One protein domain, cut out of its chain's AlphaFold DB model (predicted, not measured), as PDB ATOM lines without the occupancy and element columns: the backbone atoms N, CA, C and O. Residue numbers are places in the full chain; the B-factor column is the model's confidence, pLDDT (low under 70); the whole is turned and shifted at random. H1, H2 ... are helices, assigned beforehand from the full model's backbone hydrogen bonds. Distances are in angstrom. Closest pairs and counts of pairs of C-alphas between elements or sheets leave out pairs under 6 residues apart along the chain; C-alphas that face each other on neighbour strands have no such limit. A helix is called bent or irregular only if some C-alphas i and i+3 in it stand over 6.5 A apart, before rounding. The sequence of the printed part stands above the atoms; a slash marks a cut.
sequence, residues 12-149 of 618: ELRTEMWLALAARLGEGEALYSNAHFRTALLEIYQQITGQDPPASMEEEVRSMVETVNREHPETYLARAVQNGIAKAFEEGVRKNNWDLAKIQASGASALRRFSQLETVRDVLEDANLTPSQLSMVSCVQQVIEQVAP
ATOM      1  N   GLU A  12      34.103 -14.331  11.154       84.81
ATOM      2  CA  GLU A  12      33.371 -15.598  11.087       84.81
ATOM      3  C   GLU A  12      31.864 -15.345  11.029       84.81
ATOM      4  O   GLU A  12      31.216 -15.785  10.083       84.81
ATOM      5  N   LEU A  13      31.340 -14.516  11.938       88.19
ATOM      6  CA  LEU A  13      29.915 -14.199  11.986       88.19
ATOM      7  C   LEU A  13      29.445 -13.440  10.740       88.19
ATOM      8  O   LEU A  13      28.398 -13.762  10.193       88.19
ATOM      9  N   ARG A  14      30.239 -12.496  10.215       89.75
ATOM     10  CA  ARG A  14      29.914 -11.838   8.930       89.75
ATOM     11  C   ARG A  14      29.775 -12.852   7.800       89.75
ATOM     12  O   ARG A  14      28.860 -12.748   6.993       89.75
ATOM     13  N   THR A  15      30.696 -13.810   7.737       86.44
ATOM     14  CA  THR A  15      30.698 -14.832   6.685       86.44
ATOM     15  C   THR A  15      29.462 -15.718   6.804       86.44
ATOM     16  O   THR A  15      28.787 -15.959   5.808       86.44
ATOM     17  N   GLU A  16      29.124 -16.141   8.020       88.69
ATOM     18  CA  GLU A  16      27.935 -16.946   8.298       88.69
ATOM     19  C   GLU A  16      26.639 -16.203   7.943       88.69
ATOM     20  O   GLU A  16      25.775 -16.755   7.262       88.69
ATOM     21  N   MET A  17      26.546 -14.916   8.294       92.88
ATOM     22  CA  MET A  17      25.395 -14.077   7.955       92.88
ATOM     23  C   MET A  17      25.190 -13.952   6.438       92.88
ATOM     24  O   MET A  17      24.071 -14.097   5.947       92.88
ATOM     25  N   TRP A  18      26.261 -13.726   5.672       91.88
ATOM     26  CA  TRP A  18      26.182 -13.639   4.210       91.88
ATOM     27  C   TRP A  18      25.895 -14.987   3.538       91.88
ATOM     28  O   TRP A  18      25.238 -15.016   2.495       91.88
ATOM     29  N   LEU A  19      26.347 -16.104   4.117       87.69
ATOM     30  CA  LEU A  19      26.000 -17.448   3.644       87.69
ATOM     31  C   LEU A  19      24.515 -17.756   3.871       87.69
ATOM     32  O   LEU A  19      23.847 -18.241   2.957       87.69
ATOM     33  N   ALA A  20      23.981 -17.420   5.046       91.44
ATOM     34  CA  ALA A  20      22.556 -17.556   5.343       91.44
ATOM     35  C   ALA A  20      21.698 -16.649   4.446       91.44
ATOM     36  O   ALA A  20      20.661 -17.077   3.937       91.44
ATOM     37  N   LEU A  21      22.159 -15.428   4.159       94.25
ATOM     38  CA  LEU A  21      21.489 -14.549   3.203       94.25
ATOM     39  C   LEU A  21      21.517 -15.134   1.782       94.25
ATOM     40  O   LEU A  21      20.497 -15.123   1.096       94.25
ATOM     41  N   ALA A  22      22.651 -15.690   1.341       87.88
ATOM     42  CA  ALA A  22      22.738 -16.403   0.064       87.88
ATOM     43  C   ALA A  22      21.741 -17.567  -0.018       87.88
ATOM     44  O   ALA A  22      21.175 -17.789  -1.088       87.88
ATOM     45  N   ALA A  23      21.513 -18.287   1.086       89.12
ATOM     46  CA  ALA A  23      20.515 -19.349   1.148       89.12
ATOM     47  C   ALA A  23      19.088 -18.799   0.982       89.12
ATOM     48  O   ALA A  23      18.373 -19.272   0.101       89.12
ATOM     49  N   ARG A  24      18.709 -17.731   1.705       93.75
ATOM     50  CA  ARG A  24      17.386 -17.086   1.549       93.75
ATOM     51  C   ARG A  24      17.162 -16.544   0.130       93.75
ATOM     52  O   ARG A  24      16.104 -16.738  -0.468       93.75
ATOM     53  N   LEU A  25      18.182 -15.926  -0.469       90.94
ATOM     54  CA  LEU A  25      18.144 -15.522  -1.881       90.94
ATOM     55  C   LEU A  25      18.108 -16.730  -2.831       90.94
ATOM     56  O   LEU A  25      17.588 -16.634  -3.942       90.94
ATOM     57  N   GLY A  26      18.651 -17.871  -2.415       86.06
ATOM     58  CA  GLY A  26      18.530 -19.144  -3.117       86.06
ATOM     59  C   GLY A  26      17.105 -19.680  -3.154       86.06
ATOM     60  O   GLY A  26      16.688 -20.206  -4.180       86.06
ATOM     61  N   GLU A  27      16.354 -19.462  -2.080       87.69
ATOM     62  CA  GLU A  27      14.948 -19.848  -1.924       87.69
ATOM     63  C   GLU A  27      13.964 -18.869  -2.591       87.69
ATOM     64  O   GLU A  27      12.755 -19.098  -2.600       87.69
ATOM     65  N   GLY A  28      14.464 -17.787  -3.196       88.12
ATOM     66  CA  GLY A  28      13.641 -16.822  -3.924       88.12
ATOM     67  C   GLY A  28      13.236 -15.590  -3.113       88.12
ATOM     68  O   GLY A  28      12.267 -14.909  -3.465       88.12
ATOM     69  N   GLU A  29      13.933 -15.266  -2.022       91.00
ATOM     70  CA  GLU A  29      13.716 -13.998  -1.325       91.00
ATOM     71  C   GLU A  29      14.077 -12.795  -2.211       91.00
ATOM     72  O   GLU A  29      15.104 -12.787  -2.889       91.00
ATOM     73  N   ALA A  30      13.224 -11.767  -2.211       91.06
ATOM     74  CA  ALA A  30      13.399 -10.582  -3.041       91.06
ATOM     75  C   ALA A  30      13.766  -9.378  -2.168       91.06
ATOM     76  O   ALA A  30      12.999  -9.001  -1.283       91.06
ATOM     77  N   LEU A  31      14.919  -8.767  -2.441       91.44
ATOM     78  CA  LEU A  31      15.433  -7.586  -1.745       91.44
ATOM     79  C   LEU A  31      15.814  -6.535  -2.794       91.44
ATOM     80  O   LEU A  31      16.479  -6.851  -3.777       91.44
ATOM     81  N   TYR A  32      15.390  -5.289  -2.579       84.06
ATOM     82  CA  TYR A  32      15.443  -4.228  -3.597       84.06
ATOM     83  C   TYR A  32      16.287  -3.021  -3.179       84.06
ATOM     84  O   TYR A  32      16.520  -2.127  -3.980       84.06
ATOM     85  N   SER A  33      16.709  -2.955  -1.914       87.69
ATOM     86  CA  SER A  33      17.408  -1.794  -1.364       87.69
ATOM     87  C   SER A  33      18.395  -2.204  -0.278       87.69
ATOM     88  O   SER A  33      18.197  -3.211   0.408       87.69
ATOM     89  N   ASN A  34      19.421  -1.380  -0.049       90.00
ATOM     90  CA  ASN A  34      20.370  -1.581   1.053       90.00
ATOM     91  C   ASN A  34      19.668  -1.661   2.419       90.00
ATOM     92  O   ASN A  34      20.128  -2.379   3.303       90.00
ATOM     93  N   ALA A  35      18.529  -0.982   2.586       90.38
ATOM     94  CA  ALA A  35      17.720  -1.086   3.794       90.38
ATOM     95  C   ALA A  35      17.137  -2.497   3.974       90.38
ATOM     96  O   ALA A  35      17.222  -3.040   5.070       90.38
ATOM     97  N   HIS A  36      16.622  -3.122   2.908       92.31
ATOM     98  CA  HIS A  36      16.103  -4.495   2.974       92.31
ATOM     99  C   HIS A  36      17.215  -5.507   3.265       92.31
ATOM    100  O   HIS A  36      17.042  -6.385   4.104       92.31
ATOM    101  N   PHE A  37      18.380  -5.347   2.629       93.06
ATOM    102  CA  PHE A  37      19.565  -6.159   2.920       93.06
ATOM    103  C   PHE A  37      20.017  -6.025   4.378       93.06
ATOM    104  O   PHE A  37      20.330  -7.023   5.023       93.06
ATOM    105  N   ARG A  38      20.010  -4.799   4.917       94.44
ATOM    106  CA  ARG A  38      20.330  -4.539   6.323       94.44
ATOM    107  C   ARG A  38      19.346  -5.246   7.250       94.44
ATOM    108  O   ARG A  38      19.793  -5.950   8.146       94.44
ATOM    109  N   THR A  39      18.041  -5.092   7.027       94.75
ATOM    110  CA  THR A  39      17.010  -5.749   7.846       94.75
ATOM    111  C   THR A  39      17.161  -7.269   7.813       94.75
ATOM    112  O   THR A  39      17.243  -7.886   8.870       94.75
ATOM    113  N   ALA A  40      17.317  -7.867   6.627       95.06
ATOM    114  CA  ALA A  40      17.492  -9.312   6.487       95.06
ATOM    115  C   ALA A  40      18.749  -9.824   7.213       95.06
ATOM    116  O   ALA A  40      18.711 -10.863   7.867       95.06
ATOM    117  N   LEU A  41      19.865  -9.090   7.149       94.19
ATOM    118  CA  LEU A  41      21.082  -9.454   7.877       94.19
ATOM    119  C   LEU A  41      20.929  -9.294   9.394       94.19
ATOM    120  O   LEU A  41      21.463 -10.116  10.131       94.19
ATOM    121  N   LEU A  42      20.192  -8.294   9.879       93.88
ATOM    122  CA  LEU A  42      19.917  -8.141  11.312       93.88
ATOM    123  C   LEU A  42      19.017  -9.269  11.844       93.88
ATOM    124  O   LEU A  42      19.290  -9.806  12.916       93.88
ATOM    125  N   GLU A  43      18.019  -9.701  11.067       94.56
ATOM    126  CA  GLU A  43      17.217 -10.894  11.377       94.56
ATOM    127  C   GLU A  43      18.088 -12.156  11.434       94.56
ATOM    128  O   GLU A  43      17.998 -12.937  12.378       94.56
ATOM    129  N   ILE A  44      18.968 -12.349  10.444       93.12
ATOM    130  CA  ILE A  44      19.898 -13.487  10.405       93.12
ATOM    131  C   ILE A  44      20.844 -13.454  11.611       93.12
ATOM    132  O   ILE A  44      21.103 -14.488  12.222       93.12
ATOM    133  N   TYR A  45      21.345 -12.277  11.990       91.44
ATOM    134  CA  TYR A  45      22.165 -12.121  13.189       91.44
ATOM    135  C   TYR A  45      21.414 -12.581  14.446       91.44
ATOM    136  O   TYR A  45      21.961 -13.354  15.238       91.44
ATOM    137  N   GLN A  46      20.160 -12.149  14.614       92.44
ATOM    138  CA  GLN A  46      19.321 -12.544  15.746       92.44
ATOM    139  C   GLN A  46      19.059 -14.059  15.740       92.44
ATOM    140  O   GLN A  46      19.099 -14.692  16.792       92.44
ATOM    141  N   GLN A  47      18.871 -14.664  14.564       91.31
ATOM    142  CA  GLN A  47      18.692 -16.113  14.413       91.31
ATOM    143  C   GLN A  47      19.948 -16.915  14.785       91.31
ATOM    144  O   GLN A  47      19.833 -17.944  15.446       91.31
ATOM    145  N   ILE A  48      21.139 -16.455  14.384       89.31
ATOM    146  CA  ILE A  48      22.410 -17.147  14.660       89.31
ATOM    147  C   ILE A  48      22.812 -16.993  16.131       89.31
ATOM    148  O   ILE A  48      23.264 -17.946  16.764       89.31
ATOM    149  N   THR A  49      22.668 -15.788  16.689       87.94
ATOM    150  CA  THR A  49      23.190 -15.460  18.026       87.94
ATOM    151  C   THR A  49      22.160 -15.593  19.147       87.94
ATOM    152  O   THR A  49      22.542 -15.693  20.314       87.94
ATOM    153  N   GLY A  50      20.863 -15.584  18.820       89.56
ATOM    154  CA  GLY A  50      19.763 -15.550  19.787       89.56
ATOM    155  C   GLY A  50      19.650 -14.233  20.564       89.56
ATOM    156  O   GLY A  50      18.959 -14.194  21.580       89.56
ATOM    157  N   GLN A  51      20.357 -13.181  20.139       86.44
ATOM    158  CA  GLN A  51      20.406 -11.879  20.804       86.44
ATOM    159  C   GLN A  51      19.919 -10.769  19.878       86.44
ATOM    160  O   GLN A  51      20.177 -10.799  18.674       86.44
ATOM    161  N   ASP A  52      19.282  -9.753  20.457       88.00
ATOM    162  CA  ASP A  52      18.890  -8.563  19.707       88.00
ATOM    163  C   ASP A  52      20.131  -7.760  19.280       88.00
ATOM    164  O   ASP A  52      21.074  -7.596  20.070       88.00
ATOM    165  N   PRO A  53      20.174  -7.266  18.031       86.12
ATOM    166  CA  PRO A  53      21.324  -6.538  17.522       86.12
ATOM    167  C   PRO A  53      21.479  -5.193  18.254       86.12
ATOM    168  O   PRO A  53      20.544  -4.394  18.296       86.12
ATOM    169  N   PRO A  54      22.658  -4.883  18.822       87.19
ATOM    170  CA  PRO A  54      22.893  -3.582  19.439       87.19
ATOM    171  C   PRO A  54      22.959  -2.477  18.373       87.19
ATOM    172  O   PRO A  54      23.431  -2.711  17.264       87.19
ATOM    173  N   ALA A  55      22.605  -1.235  18.717       82.38
ATOM    174  CA  ALA A  55      22.585  -0.108  17.766       82.38
ATOM    175  C   ALA A  55      23.924   0.126  17.026       82.38
ATOM    176  O   ALA A  55      23.952   0.556  15.876       82.38
ATOM    177  N   SER A  56      25.061  -0.199  17.655       82.56
ATOM    178  CA  SER A  56      26.379  -0.130  17.007       82.56
ATOM    179  C   SER A  56      26.559  -1.141  15.868       82.56
ATOM    180  O   SER A  56      27.378  -0.921  14.980       82.56
ATOM    181  N   MET A  57      25.811  -2.245  15.897       85.88
ATOM    182  CA  MET A  57      25.824  -3.288  14.876       85.88
ATOM    183  C   MET A  57      25.025  -2.893  13.644       85.88
ATOM    184  O   MET A  57      25.452  -3.197  12.536       85.88
ATOM    185  N   GLU A  58      23.904  -2.190  13.809       87.50
ATOM    186  CA  GLU A  58      23.109  -1.708  12.673       87.50
ATOM    187  C   GLU A  58      23.946  -0.845  11.728       87.50
ATOM    188  O   GLU A  58      23.856  -0.965  10.506       87.50
ATOM    189  N   GLU A  59      24.809  -0.016  12.313       87.25
ATOM    190  CA  GLU A  59      25.736   0.852  11.601       87.25
ATOM    191  C   GLU A  59      26.821   0.063  10.854       87.25
ATOM    192  O   GLU A  59      27.143   0.360   9.700       87.25
ATOM    193  N   GLU A  60      27.360  -0.979  11.487       88.69
ATOM    194  CA  GLU A  60      28.365  -1.848  10.876       88.69
ATOM    195  C   GLU A  60      27.767  -2.701   9.747       88.69
ATOM    196  O   GLU A  60      28.356  -2.787   8.668       88.69
ATOM    197  N   VAL A  61      26.574  -3.273   9.947       92.06
ATOM    198  CA  VAL A  61      25.840  -4.026   8.917       92.06
ATOM    199  C   VAL A  61      25.471  -3.114   7.754       92.06
ATOM    200  O   VAL A  61      25.648  -3.504   6.603       92.06
ATOM    201  N   ARG A  62      25.024  -1.883   8.025       92.69
ATOM    202  CA  ARG A  62      24.746  -0.887   6.985       92.69
ATOM    203  C   ARG A  62      25.975  -0.625   6.117       92.69
ATOM    204  O   ARG A  62      25.892  -0.762   4.899       92.69
ATOM    205  N   SER A  63      27.115  -0.316   6.736       91.00
ATOM    206  CA  SER A  63      28.366  -0.070   6.009       91.00
ATOM    207  C   SER A  63      28.827  -1.301   5.218       91.00
ATOM    208  O   SER A  63      29.285  -1.175   4.080       91.00
ATOM    209  N   MET A  64      28.662  -2.498   5.785       92.12
ATOM    210  CA  MET A  64      28.988  -3.761   5.124       92.12
ATOM    211  C   MET A  64      28.119  -3.998   3.881       92.12
ATOM    212  O   MET A  64      28.659  -4.313   2.825       92.12
ATOM    213  N   VAL A  65      26.800  -3.809   3.983       92.81
ATOM    214  CA  VAL A  65      25.856  -3.942   2.861       92.81
ATOM    215  C   VAL A  65      26.164  -2.935   1.761       92.81
ATOM    216  O   VAL A  65      26.269  -3.321   0.602       92.81
ATOM    217  N   GLU A  66      26.343  -1.661   2.116       91.19
ATOM    218  CA  GLU A  66      26.672  -0.604   1.155       91.19
ATOM    219  C   GLU A  66      27.971  -0.917   0.404       91.19
ATOM    220  O   GLU A  66      28.046  -0.724  -0.806       91.19
ATOM    221  N   THR A  67      28.978  -1.444   1.105       89.88
ATOM    222  CA  THR A  67      30.261  -1.820   0.497       89.88
ATOM    223  C   THR A  67      30.099  -3.009  -0.447       89.88
ATOM    224  O   THR A  67      30.497  -2.916  -1.605       89.88
ATOM    225  N   VAL A  68      29.461  -4.096   0.004       88.69
ATOM    226  CA  VAL A  68      29.275  -5.316  -0.800       88.69
ATOM    227  C   VAL A  68      28.412  -5.051  -2.032       88.69
ATOM    228  O   VAL A  68      28.791  -5.450  -3.127       88.69
ATOM    229  N   ASN A  69      27.294  -4.338  -1.891       89.44
ATOM    230  CA  ASN A  69      26.406  -4.049  -3.019       89.44
ATOM    231  C   ASN A  69      27.018  -3.054  -4.013       89.44
ATOM    232  O   ASN A  69      26.691  -3.104  -5.194       89.44
ATOM    233  N   ARG A  70      27.914  -2.166  -3.564       87.50
ATOM    234  CA  ARG A  70      28.630  -1.238  -4.449       87.50
ATOM    235  C   ARG A  70      29.785  -1.908  -5.190       87.50
ATOM    236  O   ARG A  70      30.003  -1.600  -6.356       87.50
ATOM    237  N   GLU A  71      30.553  -2.758  -4.513       83.94
ATOM    238  CA  GLU A  71      31.756  -3.387  -5.080       83.94
ATOM    239  C   GLU A  71      31.440  -4.662  -5.869       83.94
ATOM    240  O   GLU A  71      32.120  -4.946  -6.851       83.94
ATOM    241  N   HIS A  72      30.398  -5.395  -5.463       83.56
ATOM    242  CA  HIS A  72      30.012  -6.695  -6.016       83.56
ATOM    243  C   HIS A  72      28.488  -6.833  -6.209       83.56
ATOM    244  O   HIS A  72      27.874  -7.767  -5.665       83.56
ATOM    245  N   PRO A  73      27.836  -5.933  -6.974       86.50
ATOM    246  CA  PRO A  73      26.389  -5.980  -7.202       86.50
ATOM    247  C   PRO A  73      25.927  -7.305  -7.834       86.50
ATOM    248  O   PRO A  73      24.801  -7.747  -7.610       86.50
ATOM    249  N   GLU A  74      26.795  -7.997  -8.571       83.25
ATOM    250  CA  GLU A  74      26.519  -9.292  -9.195       83.25
ATOM    251  C   GLU A  74      26.321 -10.449  -8.204       83.25
ATOM    252  O   GLU A  74      25.718 -11.458  -8.568       83.25
ATOM    253  N   THR A  75      26.808 -10.329  -6.963       84.38
ATOM    254  CA  THR A  75      26.834 -11.460  -6.021       84.38
ATOM    255  C   THR A  75      25.482 -11.670  -5.341       84.38
ATOM    256  O   THR A  75      24.908 -12.757  -5.405       84.38
ATOM    257  N   TYR A  76      24.955 -10.625  -4.695       89.56
ATOM    258  CA  TYR A  76      23.722 -10.709  -3.906       89.56
ATOM    259  C   TYR A  76      22.611  -9.826  -4.474       89.56
ATOM    260  O   TYR A  76      21.477 -10.282  -4.614       89.56
ATOM    261  N   LEU A  77      22.938  -8.584  -4.846       89.12
ATOM    262  CA  LEU A  77      21.965  -7.602  -5.318       89.12
ATOM    263  C   LEU A  77      21.293  -8.040  -6.626       89.12
ATOM    264  O   LEU A  77      20.067  -8.066  -6.700       89.12
ATOM    265  N   ALA A  78      22.068  -8.486  -7.618       87.50
ATOM    266  CA  ALA A  78      21.536  -8.983  -8.884       87.50
ATOM    267  C   ALA A  78      20.566 -10.155  -8.676       87.50
ATOM    268  O   ALA A  78      19.481 -10.165  -9.254       87.50
ATOM    269  N   ARG A  79      20.916 -11.120  -7.816       89.62
ATOM    270  CA  ARG A  79      20.061 -12.278  -7.510       89.62
ATOM    271  C   ARG A  79      18.784 -11.872  -6.773       89.62
ATOM    272  O   ARG A  79      17.708 -12.366  -7.092       89.62
ATOM    273  N   ALA A  80      18.882 -10.949  -5.821       90.00
ATOM    274  CA  ALA A  80      17.725 -10.453  -5.085       90.00
ATOM    275  C   ALA A  80      16.742  -9.685  -5.985       90.00
ATOM    276  O   ALA A  80      15.528  -9.877  -5.886       90.00
ATOM    277  N   VAL A  81      17.268  -8.884  -6.915       89.44
ATOM    278  CA  VAL A  81      16.474  -8.189  -7.935       89.44
ATOM    279  C   VAL A  81      15.862  -9.184  -8.926       89.44
ATOM    280  O   VAL A  81      14.681  -9.065  -9.244       89.44
ATOM    281  N   GLN A  82      16.604 -10.212  -9.355       89.75
ATOM    282  CA  GLN A  82      16.070 -11.299 -10.191       89.75
ATOM    283  C   GLN A  82      14.888 -12.005  -9.519       89.75
ATOM    284  O   GLN A  82      13.855 -12.181 -10.160       89.75
ATOM    285  N   ASN A  83      14.998 -12.339  -8.230       90.62
ATOM    286  CA  ASN A  83      13.904 -12.944  -7.468       90.62
ATOM    287  C   ASN A  83      12.667 -12.039  -7.425       90.62
ATOM    288  O   ASN A  83      11.537 -12.512  -7.543       90.62
ATOM    289  N   GLY A  84      12.868 -10.728  -7.290       88.00
ATOM    290  CA  GLY A  84      11.779  -9.758  -7.340       88.00
ATOM    291  C   GLY A  84      11.111  -9.665  -8.711       88.00
ATOM    292  O   GLY A  84       9.884  -9.708  -8.804       88.00
ATOM    293  N   ILE A  85      11.907  -9.628  -9.784       88.62
ATOM    294  CA  ILE A  85      11.412  -9.677 -11.168       88.62
ATOM    295  C   ILE A  85      10.647 -10.980 -11.415       88.62
ATOM    296  O   ILE A  85       9.577 -10.950 -12.018       88.62
ATOM    297  N   ALA A  86      11.156 -12.116 -10.933       87.69
ATOM    298  CA  ALA A  86      10.502 -13.412 -11.060       87.69
ATOM    299  C   ALA A  86       9.147 -13.433 -10.338       87.69
ATOM    300  O   ALA A  86       8.164 -13.858 -10.936       87.69
ATOM    301  N   LYS A  87       9.052 -12.894  -9.113       88.75
ATOM    302  CA  LYS A  87       7.774 -12.769  -8.384       88.75
ATOM    303  C   LYS A  87       6.775 -11.865  -9.104       88.75
ATOM    304  O   LYS A  87       5.625 -12.252  -9.296       88.75
ATOM    305  N   ALA A  88       7.213 -10.692  -9.562       86.06
ATOM    306  CA  ALA A  88       6.359  -9.783 -10.326       86.06
ATOM    307  C   ALA A  88       5.881 -10.427 -11.642       86.06
ATOM    308  O   ALA A  88       4.725 -10.271 -12.045       86.06
ATOM    309  N   PHE A  89       6.754 -11.193 -12.299       88.12
ATOM    310  CA  PHE A  89       6.416 -11.938 -13.503       88.12
ATOM    311  C   PHE A  89       5.450 -13.093 -13.220       88.12
ATOM    312  O   PHE A  89       4.491 -13.252 -13.969       88.12
ATOM    313  N   GLU A  90       5.632 -13.845 -12.131       86.94
ATOM    314  CA  GLU A  90       4.700 -14.891 -11.687       86.94
ATOM    315  C   GLU A  90       3.299 -14.311 -11.438       86.94
ATOM    316  O   GLU A  90       2.296 -14.856 -11.901       86.94
ATOM    317  N   GLU A  91       3.212 -13.161 -10.763       85.81
ATOM    318  CA  GLU A  91       1.947 -12.454 -10.569       85.81
ATOM    319  C   GLU A  91       1.324 -12.001 -11.890       85.81
ATOM    320  O   GLU A  91       0.113 -12.132 -12.074       85.81
ATOM    321  N   GLY A  92       2.130 -11.493 -12.825       83.31
ATOM    322  CA  GLY A  92       1.675 -11.118 -14.164       83.31
ATOM    323  C   GLY A  92       1.161 -12.317 -14.966       83.31
ATOM    324  O   GLY A  92       0.108 -12.232 -15.597       83.31
ATOM    325  N   VAL A  93       1.860 -13.449 -14.901       87.56
ATOM    326  CA  VAL A  93       1.455 -14.736 -15.487       87.56
ATOM    327  C   VAL A  93       0.115 -15.186 -14.908       87.56
ATOM    328  O   VAL A  93      -0.785 -15.546 -15.670       87.56
ATOM    329  N   ARG A  94      -0.053 -15.090 -13.584       83.88
ATOM    330  CA  ARG A  94      -1.291 -15.448 -12.879       83.88
ATOM    331  C   ARG A  94      -2.451 -14.531 -13.260       83.88
ATOM    332  O   ARG A  94      -3.518 -15.019 -13.605       83.88
ATOM    333  N   LYS A  95      -2.237 -13.211 -13.260       82.62
ATOM    334  CA  LYS A  95      -3.253 -12.210 -13.641       82.62
ATOM    335  C   LYS A  95      -3.740 -12.394 -15.077       82.62
ATOM    336  O   LYS A  95      -4.916 -12.200 -15.351       82.62
ATOM    337  N   ASN A  96      -2.846 -12.781 -15.985       81.00
ATOM    338  CA  ASN A  96      -3.169 -12.959 -17.398       81.00
ATOM    339  C   ASN A  96      -3.558 -14.398 -17.773       81.00
ATOM    340  O   ASN A  96      -3.736 -14.672 -18.962       81.00
ATOM    341  N   ASN A  97      -3.655 -15.315 -16.801       85.19
ATOM    342  CA  ASN A  97      -3.934 -16.738 -17.014       85.19
ATOM    343  C   ASN A  97      -3.036 -17.376 -18.092       85.19
ATOM    344  O   ASN A  97      -3.521 -18.042 -19.007       85.19
ATOM    345  N   TRP A  98      -1.723 -17.126 -18.043       87.81
ATOM    346  CA  TRP A  98      -0.799 -17.764 -18.985       87.81
ATOM    347  C   TRP A  98      -0.588 -19.230 -18.604       87.81
ATOM    348  O   TRP A  98      -0.274 -19.544 -17.458       87.81
ATOM    349  N   ASP A  99      -0.738 -20.119 -19.583       88.44
ATOM    350  CA  ASP A  99      -0.391 -21.527 -19.442       88.44
ATOM    351  C   ASP A  99       1.120 -21.754 -19.624       88.44
ATOM    352  O   ASP A  99       1.866 -20.867 -20.056       88.44
ATOM    353  N   LEU A 100       1.590 -22.960 -19.290       88.44
ATOM    354  CA  LEU A 100       3.006 -23.313 -19.389       88.44
ATOM    355  C   LEU A 100       3.558 -23.095 -20.810       88.44
ATOM    356  O   LEU A 100       4.663 -22.573 -20.969       88.44
ATOM    357  N   ALA A 101       2.768 -23.419 -21.838       85.75
ATOM    358  CA  ALA A 101       3.143 -23.237 -23.237       85.75
ATOM    359  C   ALA A 101       3.371 -21.755 -23.585       85.75
ATOM    360  O   ALA A 101       4.365 -21.405 -24.227       85.75
ATOM    361  N   LYS A 102       2.500 -20.855 -23.117       87.44
ATOM    362  CA  LYS A 102       2.616 -19.411 -23.346       87.44
ATOM    363  C   LYS A 102       3.758 -18.784 -22.551       87.44
ATOM    364  O   LYS A 102       4.443 -17.909 -23.084       87.44
ATOM    365  N   ILE A 103       4.019 -19.250 -21.327       88.25
ATOM    366  CA  ILE A 103       5.190 -18.826 -20.540       88.25
ATOM    367  C   ILE A 103       6.482 -19.217 -21.270       88.25
ATOM    368  O   ILE A 103       7.363 -18.374 -21.440       88.25
ATOM    369  N   GLN A 104       6.575 -20.452 -21.769       86.81
ATOM    370  CA  GLN A 104       7.741 -20.926 -22.522       86.81
ATOM    371  C   GLN A 104       7.929 -20.171 -23.848       86.81
ATOM    372  O   GLN A 104       9.051 -19.797 -24.186       86.81
ATOM    373  N   ALA A 105       6.844 -19.899 -24.578       86.38
ATOM    374  CA  ALA A 105       6.909 -19.234 -25.880       86.38
ATOM    375  C   ALA A 105       7.175 -17.721 -25.783       86.38
ATOM    376  O   ALA A 105       7.888 -17.161 -26.616       86.38
ATOM    377  N   SER A 106       6.582 -17.039 -24.798       87.69
ATOM    378  CA  SER A 106       6.544 -15.567 -24.740       87.69
ATOM    379  C   SER A 106       7.198 -14.956 -23.502       87.69
ATOM    380  O   SER A 106       7.447 -13.749 -23.494       87.69
ATOM    381  N   GLY A 107       7.511 -15.744 -22.470       86.50
ATOM    382  CA  GLY A 107       7.994 -15.241 -21.181       86.50
ATOM    383  C   GLY A 107       9.323 -14.500 -21.273       86.50
ATOM    384  O   GLY A 107       9.430 -13.373 -20.796       86.50
ATOM    385  N   ALA A 108      10.308 -15.061 -21.978       84.62
ATOM    386  CA  ALA A 108      11.614 -14.416 -22.139       84.62
ATOM    387  C   ALA A 108      11.514 -13.082 -22.903       84.62
ATOM    388  O   ALA A 108      12.194 -12.115 -22.565       84.62
ATOM    389  N   SER A 109      10.639 -13.009 -23.909       84.31
ATOM    390  CA  SER A 109      10.391 -11.786 -24.682       84.31
ATOM    391  C   SER A 109       9.610 -10.741 -23.880       84.31
ATOM    392  O   SER A 109       9.858  -9.546 -24.022       84.31
ATOM    393  N   ALA A 110       8.675 -11.167 -23.028       85.31
ATOM    394  CA  ALA A 110       7.953 -10.281 -22.118       85.31
ATOM    395  C   ALA A 110       8.892  -9.672 -21.072       85.31
ATOM    396  O   ALA A 110       8.906  -8.456 -20.903       85.31
ATOM    397  N   LEU A 111       9.746 -10.497 -20.462       85.31
ATOM    398  CA  LEU A 111      10.752 -10.051 -19.506       85.31
ATOM    399  C   LEU A 111      11.798  -9.124 -20.132       85.31
ATOM    400  O   LEU A 111      12.114  -8.095 -19.545       85.31
ATOM    401  N   ARG A 112      12.284  -9.415 -21.348       83.00
ATOM    402  CA  ARG A 112      13.197  -8.497 -22.053       83.00
ATOM    403  C   ARG A 112      12.560  -7.137 -22.318       83.00
ATOM    404  O   ARG A 112      13.201  -6.125 -22.059       83.00
ATOM    405  N   ARG A 113      11.309  -7.107 -22.792       83.44
ATOM    406  CA  ARG A 113      10.577  -5.847 -23.000       83.44
ATOM    407  C   ARG A 113      10.401  -5.083 -21.692       83.44
ATOM    408  O   ARG A 113      10.630  -3.885 -21.672       83.44
ATOM    409  N   PHE A 114      10.080  -5.782 -20.604       81.62
ATOM    410  CA  PHE A 114       9.972  -5.190 -19.273       81.62
ATOM    411  C   PHE A 114      11.295  -4.564 -18.802       81.62
ATOM    412  O   PHE A 114      11.300  -3.414 -18.387       81.62
ATOM    413  N   SER A 115      12.430  -5.258 -18.954       79.31
ATOM    414  CA  SER A 115      13.753  -4.708 -18.600       79.31
ATOM    415  C   SER A 115      14.227  -3.548 -19.481       79.31
ATOM    416  O   SER A 115      15.207  -2.893 -19.141       79.31
ATOM    417  N   GLN A 116      13.584  -3.331 -20.630       79.62
ATOM    418  CA  GLN A 116      13.906  -2.248 -21.562       79.62
ATOM    419  C   GLN A 116      13.045  -0.997 -21.344       79.62
ATOM    420  O   GLN A 116      13.288   0.010 -22.004       79.62
ATOM    421  N   LEU A 117      12.051  -1.046 -20.451       79.69
ATOM    422  CA  LEU A 117      11.278   0.133 -20.069       79.69
ATOM    423  C   LEU A 117      12.190   1.134 -19.355       79.69
ATOM    424  O   LEU A 117      12.968   0.742 -18.488       79.69
ATOM    425  N   GLU A 118      12.068   2.415 -19.706       74.75
ATOM    426  CA  GLU A 118      12.911   3.501 -19.182       74.75
ATOM    427  C   GLU A 118      12.881   3.548 -17.648       74.75
ATOM    428  O   GLU A 118      13.923   3.494 -17.012       74.75
ATOM    429  N   THR A 119      11.697   3.424 -17.047       77.62
ATOM    430  CA  THR A 119      11.526   3.380 -15.586       77.62
ATOM    431  C   THR A 119      12.212   2.193 -14.907       77.62
ATOM    432  O   THR A 119      12.722   2.319 -13.798       77.62
ATOM    433  N   VAL A 120      12.232   1.018 -15.544       78.44
ATOM    434  CA  VAL A 120      12.917  -0.167 -15.000       78.44
ATOM    435  C   VAL A 120      14.420  -0.010 -15.158       78.44
ATOM    436  O   VAL A 120      15.179  -0.412 -14.282       78.44
ATOM    437  N   ARG A 121      14.854   0.596 -16.263       78.50
ATOM    438  CA  ARG A 121      16.255   0.892 -16.507       78.50
ATOM    439  C   ARG A 121      16.794   1.899 -15.493       78.50
ATOM    440  O   ARG A 121      17.855   1.629 -14.947       78.50
ATOM    441  N   ASP A 122      16.046   2.950 -15.175       78.56
ATOM    442  CA  ASP A 122      16.418   3.932 -14.149       78.56
ATOM    443  C   ASP A 122      16.574   3.265 -12.775       78.56
ATOM    444  O   ASP A 122      17.580   3.454 -12.103       78.56
ATOM    445  N   VAL A 123      15.646   2.377 -12.396       78.62
ATOM    446  CA  VAL A 123      15.731   1.623 -11.129       78.62
ATOM    447  C   VAL A 123      16.931   0.668 -11.099       78.62
ATOM    448  O   VAL A 123      17.543   0.470 -10.049       78.62
ATOM    449  N   LEU A 124      17.276   0.048 -12.230       82.44
ATOM    450  CA  LEU A 124      18.464  -0.802 -12.327       82.44
ATOM    451  C   LEU A 124      19.754   0.027 -12.283       82.44
ATOM    452  O   LEU A 124      20.697  -0.380 -11.606       82.44
ATOM    453  N   GLU A 125      19.781   1.188 -12.938       81.19
ATOM    454  CA  GLU A 125      20.902   2.132 -12.893       81.19
ATOM    455  C   GLU A 125      21.103   2.685 -11.469       81.19
ATOM    456  O   GLU A 125      22.227   2.645 -10.967       81.19
ATOM    457  N   ASP A 126      20.030   3.050 -10.760       78.81
ATOM    458  CA  ASP A 126      20.055   3.456  -9.344       78.81
ATOM    459  C   ASP A 126      20.596   2.348  -8.421       78.81
ATOM    460  O   ASP A 126      21.232   2.617  -7.397       78.81
ATOM    461  N   ALA A 127      20.378   1.085  -8.793       75.19
ATOM    462  CA  ALA A 127      20.895  -0.086  -8.093       75.19
ATOM    463  C   ALA A 127      22.309  -0.509  -8.549       75.19
ATOM    464  O   ALA A 127      22.804  -1.536  -8.088       75.19
ATOM    465  N   ASN A 128      22.977   0.241  -9.438       80.50
ATOM    466  CA  ASN A 128      24.251  -0.136 -10.074       80.50
ATOM    467  C   ASN A 128      24.214  -1.504 -10.787       80.50
ATOM    468  O   ASN A 128      25.215  -2.224 -10.849       80.50
ATOM    469  N   LEU A 129      23.063  -1.875 -11.344       84.88
ATOM    470  CA  LEU A 129      22.879  -3.094 -12.118       84.88
ATOM    471  C   LEU A 129      22.723  -2.772 -13.600       84.88
ATOM    472  O   LEU A 129      21.898  -1.967 -14.018       84.88
ATOM    473  N   THR A 130      23.469  -3.488 -14.430       83.25
ATOM    474  CA  THR A 130      23.221  -3.514 -15.869       83.25
ATOM    475  C   THR A 130      22.220  -4.625 -16.199       83.25
ATOM    476  O   THR A 130      22.299  -5.712 -15.621       83.25
ATOM    477  N   PRO A 131      21.329  -4.444 -17.191       79.88
ATOM    478  CA  PRO A 131      20.416  -5.504 -17.627       79.88
ATOM    479  C   PRO A 131      21.124  -6.810 -18.022       79.88
ATOM    480  O   PRO A 131      20.544  -7.886 -17.928       79.88
ATOM    481  N   SER A 132      22.399  -6.734 -18.428       79.81
ATOM    482  CA  SER A 132      23.226  -7.900 -18.766       79.81
ATOM    483  C   SER A 132      23.620  -8.774 -17.568       79.81
ATOM    484  O   SER A 132      23.911  -9.952 -17.750       79.81
ATOM    485  N   GLN A 133      23.592  -8.224 -16.350       81.50
ATOM    486  CA  GLN A 133      23.846  -8.959 -15.104       81.50
ATOM    487  C   GLN A 133      22.598  -9.704 -14.601       81.50
ATOM    488  O   GLN A 133      22.672 -10.479 -13.647       81.50
ATOM    489  N   LEU A 134      21.440  -9.501 -15.240       84.81
ATOM    490  CA  LEU A 134      20.194 -10.176 -14.902       84.81
ATOM    491  C   LEU A 134      19.946 -11.361 -15.842       84.81
ATOM    492  O   LEU A 134      19.763 -11.202 -17.048       84.81
ATOM    493  N   SER A 135      19.882 -12.571 -15.287       86.38
ATOM    494  CA  SER A 135      19.509 -13.758 -16.054       86.38
ATOM    495  C   SER A 135      17.991 -13.841 -16.199       86.38
ATOM    496  O   SER A 135      17.303 -14.515 -15.433       86.38
ATOM    497  N   MET A 136      17.450 -13.186 -17.229       83.88
ATOM    498  CA  MET A 136      16.010 -13.255 -17.524       83.88
ATOM    499  C   MET A 136      15.548 -14.687 -17.813       83.88
ATOM    500  O   MET A 136      14.407 -15.036 -17.534       83.88
ATOM    501  N   VAL A 137      16.437 -15.533 -18.345       84.06
ATOM    502  CA  VAL A 137      16.158 -16.959 -18.567       84.06
ATOM    503  C   VAL A 137      15.941 -17.678 -17.236       84.06
ATOM    504  O   VAL A 137      14.978 -18.431 -17.117       84.06
ATOM    505  N   SER A 138      16.772 -17.398 -16.229       83.50
ATOM    506  CA  SER A 138      16.614 -17.968 -14.888       83.50
ATOM    507  C   SER A 138      15.325 -17.490 -14.219       83.50
ATOM    508  O   SER A 138      14.633 -18.306 -13.621       83.50
ATOM    509  N   CYS A 139      14.931 -16.223 -14.400       86.00
ATOM    510  CA  CYS A 139      13.643 -15.726 -13.899       86.00
ATOM    511  C   CYS A 139      12.448 -16.469 -14.526       86.00
ATOM    512  O   CYS A 139      11.514 -16.841 -13.820       86.00
ATOM    513  N   VAL A 140      12.468 -16.719 -15.844       86.31
ATOM    514  CA  VAL A 140      11.403 -17.502 -16.506       86.31
ATOM    515  C   VAL A 140      11.401 -18.948 -16.015       86.31
ATOM    516  O   VAL A 140      10.330 -19.486 -15.751       86.31
ATOM    517  N   GLN A 141      12.571 -19.577 -15.884       86.12
ATOM    518  CA  GLN A 141      12.690 -20.950 -15.383       86.12
ATOM    519  C   GLN A 141      12.144 -21.083 -13.959       86.12
ATOM    520  O   GLN A 141      11.352 -21.984 -13.708       86.12
ATOM    521  N   GLN A 142      12.463 -20.139 -13.073       86.50
ATOM    522  CA  GLN A 142      11.938 -20.099 -11.708       86.50
ATOM    523  C   GLN A 142      10.404 -20.024 -11.684       86.50
ATOM    524  O   GLN A 142       9.756 -20.735 -10.920       86.50
ATOM    525  N   VAL A 143       9.798 -19.212 -12.557       86.31
ATOM    526  CA  VAL A 143       8.332 -19.139 -12.675       86.31
ATOM    527  C   VAL A 143       7.747 -20.417 -13.278       86.31
ATOM    528  O   VAL A 143       6.714 -20.893 -12.815       86.31
ATOM    529  N   ILE A 144       8.412 -21.024 -14.264       86.56
ATOM    530  CA  ILE A 144       8.011 -22.324 -14.820       86.56
ATOM    531  C   ILE A 144       8.006 -23.400 -13.730       86.56
ATOM    532  O   ILE A 144       7.026 -24.129 -13.618       86.56
ATOM    533  N   GLU A 145       9.049 -23.481 -12.906       84.62
ATOM    534  CA  GLU A 145       9.155 -24.452 -11.810       84.62
ATOM    535  C   GLU A 145       8.072 -24.265 -10.740       84.62
ATOM    536  O   GLU A 145       7.654 -25.234 -10.114       84.62
ATOM    537  N   GLN A 146       7.564 -23.044 -10.559       81.88
ATOM    538  CA  GLN A 146       6.471 -22.754  -9.627       81.88
ATOM    539  C   GLN A 146       5.075 -22.995 -10.225       81.88
ATOM    540  O   GLN A 146       4.130 -23.308  -9.495       81.88
ATOM    541  N   VAL A 147       4.924 -22.861 -11.546       77.38
ATOM    542  CA  VAL A 147       3.643 -23.027 -12.255       77.38
ATOM    543  C   VAL A 147       3.425 -24.472 -12.722       77.38
ATOM    544  O   VAL A 147       2.300 -24.966 -12.643       77.38
ATOM    545  N   ALA A 148       4.475 -25.179 -13.149       68.81
ATOM    546  CA  ALA A 148       4.401 -26.552 -13.660       68.81
ATOM    547  C   ALA A 148       3.794 -27.570 -12.664       68.81
ATOM    548  O   ALA A 148       2.911 -28.322 -13.076       68.81
ATOM    549  N   PRO A 149       4.126 -27.569 -11.353       59.12
ATOM    550  CA  PRO A 149       3.553 -28.514 -10.390       59.12
ATOM    551  C   PRO A 149       2.046 -28.334 -10.172       59.12
ATOM    552  O   PRO A 149       1.383 -29.232  -9.661       59.12
TER     553      PRO A 149
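AT A GLANCE: This is residues 12 to 149 of the 618 residues of an uncharacterized protein of Gemmatimonadaceae bacterium (UniProt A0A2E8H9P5). Two lobes of helices lie end to end: H2 packs on both H1 and H3 in the first, and H7 packs on both H4 and H5 in the second. H4 starts between the lobes and runs away from the first, while the short H6 sits to one side of the second, touching no helix. The printed part has 138 residues with seven named helices, H1 to H7 in chain order, and no named strand; its class is all helix. It is compact, with a radius of gyration of the C-alphas of 16.6 A, yet only just elongated in outline, spanning 50 by 33 by 22 A.

IN THESE COORDINATES: Find C-alpha 12 at (33.371, -15.598, 11.087); from there H1, residues 12 to 26, runs 20.8 A. Next come H2, residues 34 to 49, 22.1 A long, and H3, residues 55 to 71, 24.8 A long. At C-alpha 77, (21.965, -7.602, -5.318), begins H4, residues 77 to 95, the longest helix at 27.0 A. H5, residues 100 to 115, spans 21.5 A and has a kink of 50 degrees near residue 107; it is irregular, with C-alphas 105 and 108 lying 7.7 A apart. H6 is residues 118 to 126. H7, residues 136 to 149, runs 21.0 A to C-alpha 149 at (3.553, -28.514, -10.390); it is only just irregular, with C-alphas 146 and 149 lying 6.50 A apart.

HOW THE PARTS SIT: Start at H1, whose residues 17 to 21 alone touch H2 at a steep tilt of 64 degrees, opposite ways; the closest C-alphas, of Met 17 and Ile 44, are 6.0 A apart. H2 touches H3 at a steep tilt of 55 degrees, opposite ways, with the C-alphas of Arg 38 and Arg 62 closest at 5.8 A. H1 and H3 are apart. H1 and H4 only just touch, with 3 pairs of C-alphas within 8 A, the closest being Leu 25 and Ala 80 at 6.0 A. Farther on, residues 82 to 90 of H4 alone touch H7 at a steep tilt of 48 degrees, the same way; the C-alphas of Ala 86 and Cys 139 are closest at 4.8 A. H7 touches H5 at a shallow tilt of 32 degrees, only just short of steep, opposite ways, with the C-alphas of Gly 107 and Val 140 closest at 6.2 A. H6 is close to H5 but not clearly touching, the closest C-alphas being Ser 115 and Arg 121 at 6.5 A. Every O i to N i+4 pair is within hydrogen-bond range in H1, H2, H4 and H6; in H3 it is 12 of 13, in H5 10 of 12 and in H7 9 of 10.

THE WHOLE: The two C-alphas farthest apart are those of Ser 56 and Ala 101, at 51.9 A. The printed part has no cut and no long link. The mean pLDDT of the printed part is 86.4; look for low confidence at residues 148 to 149, which are under 70.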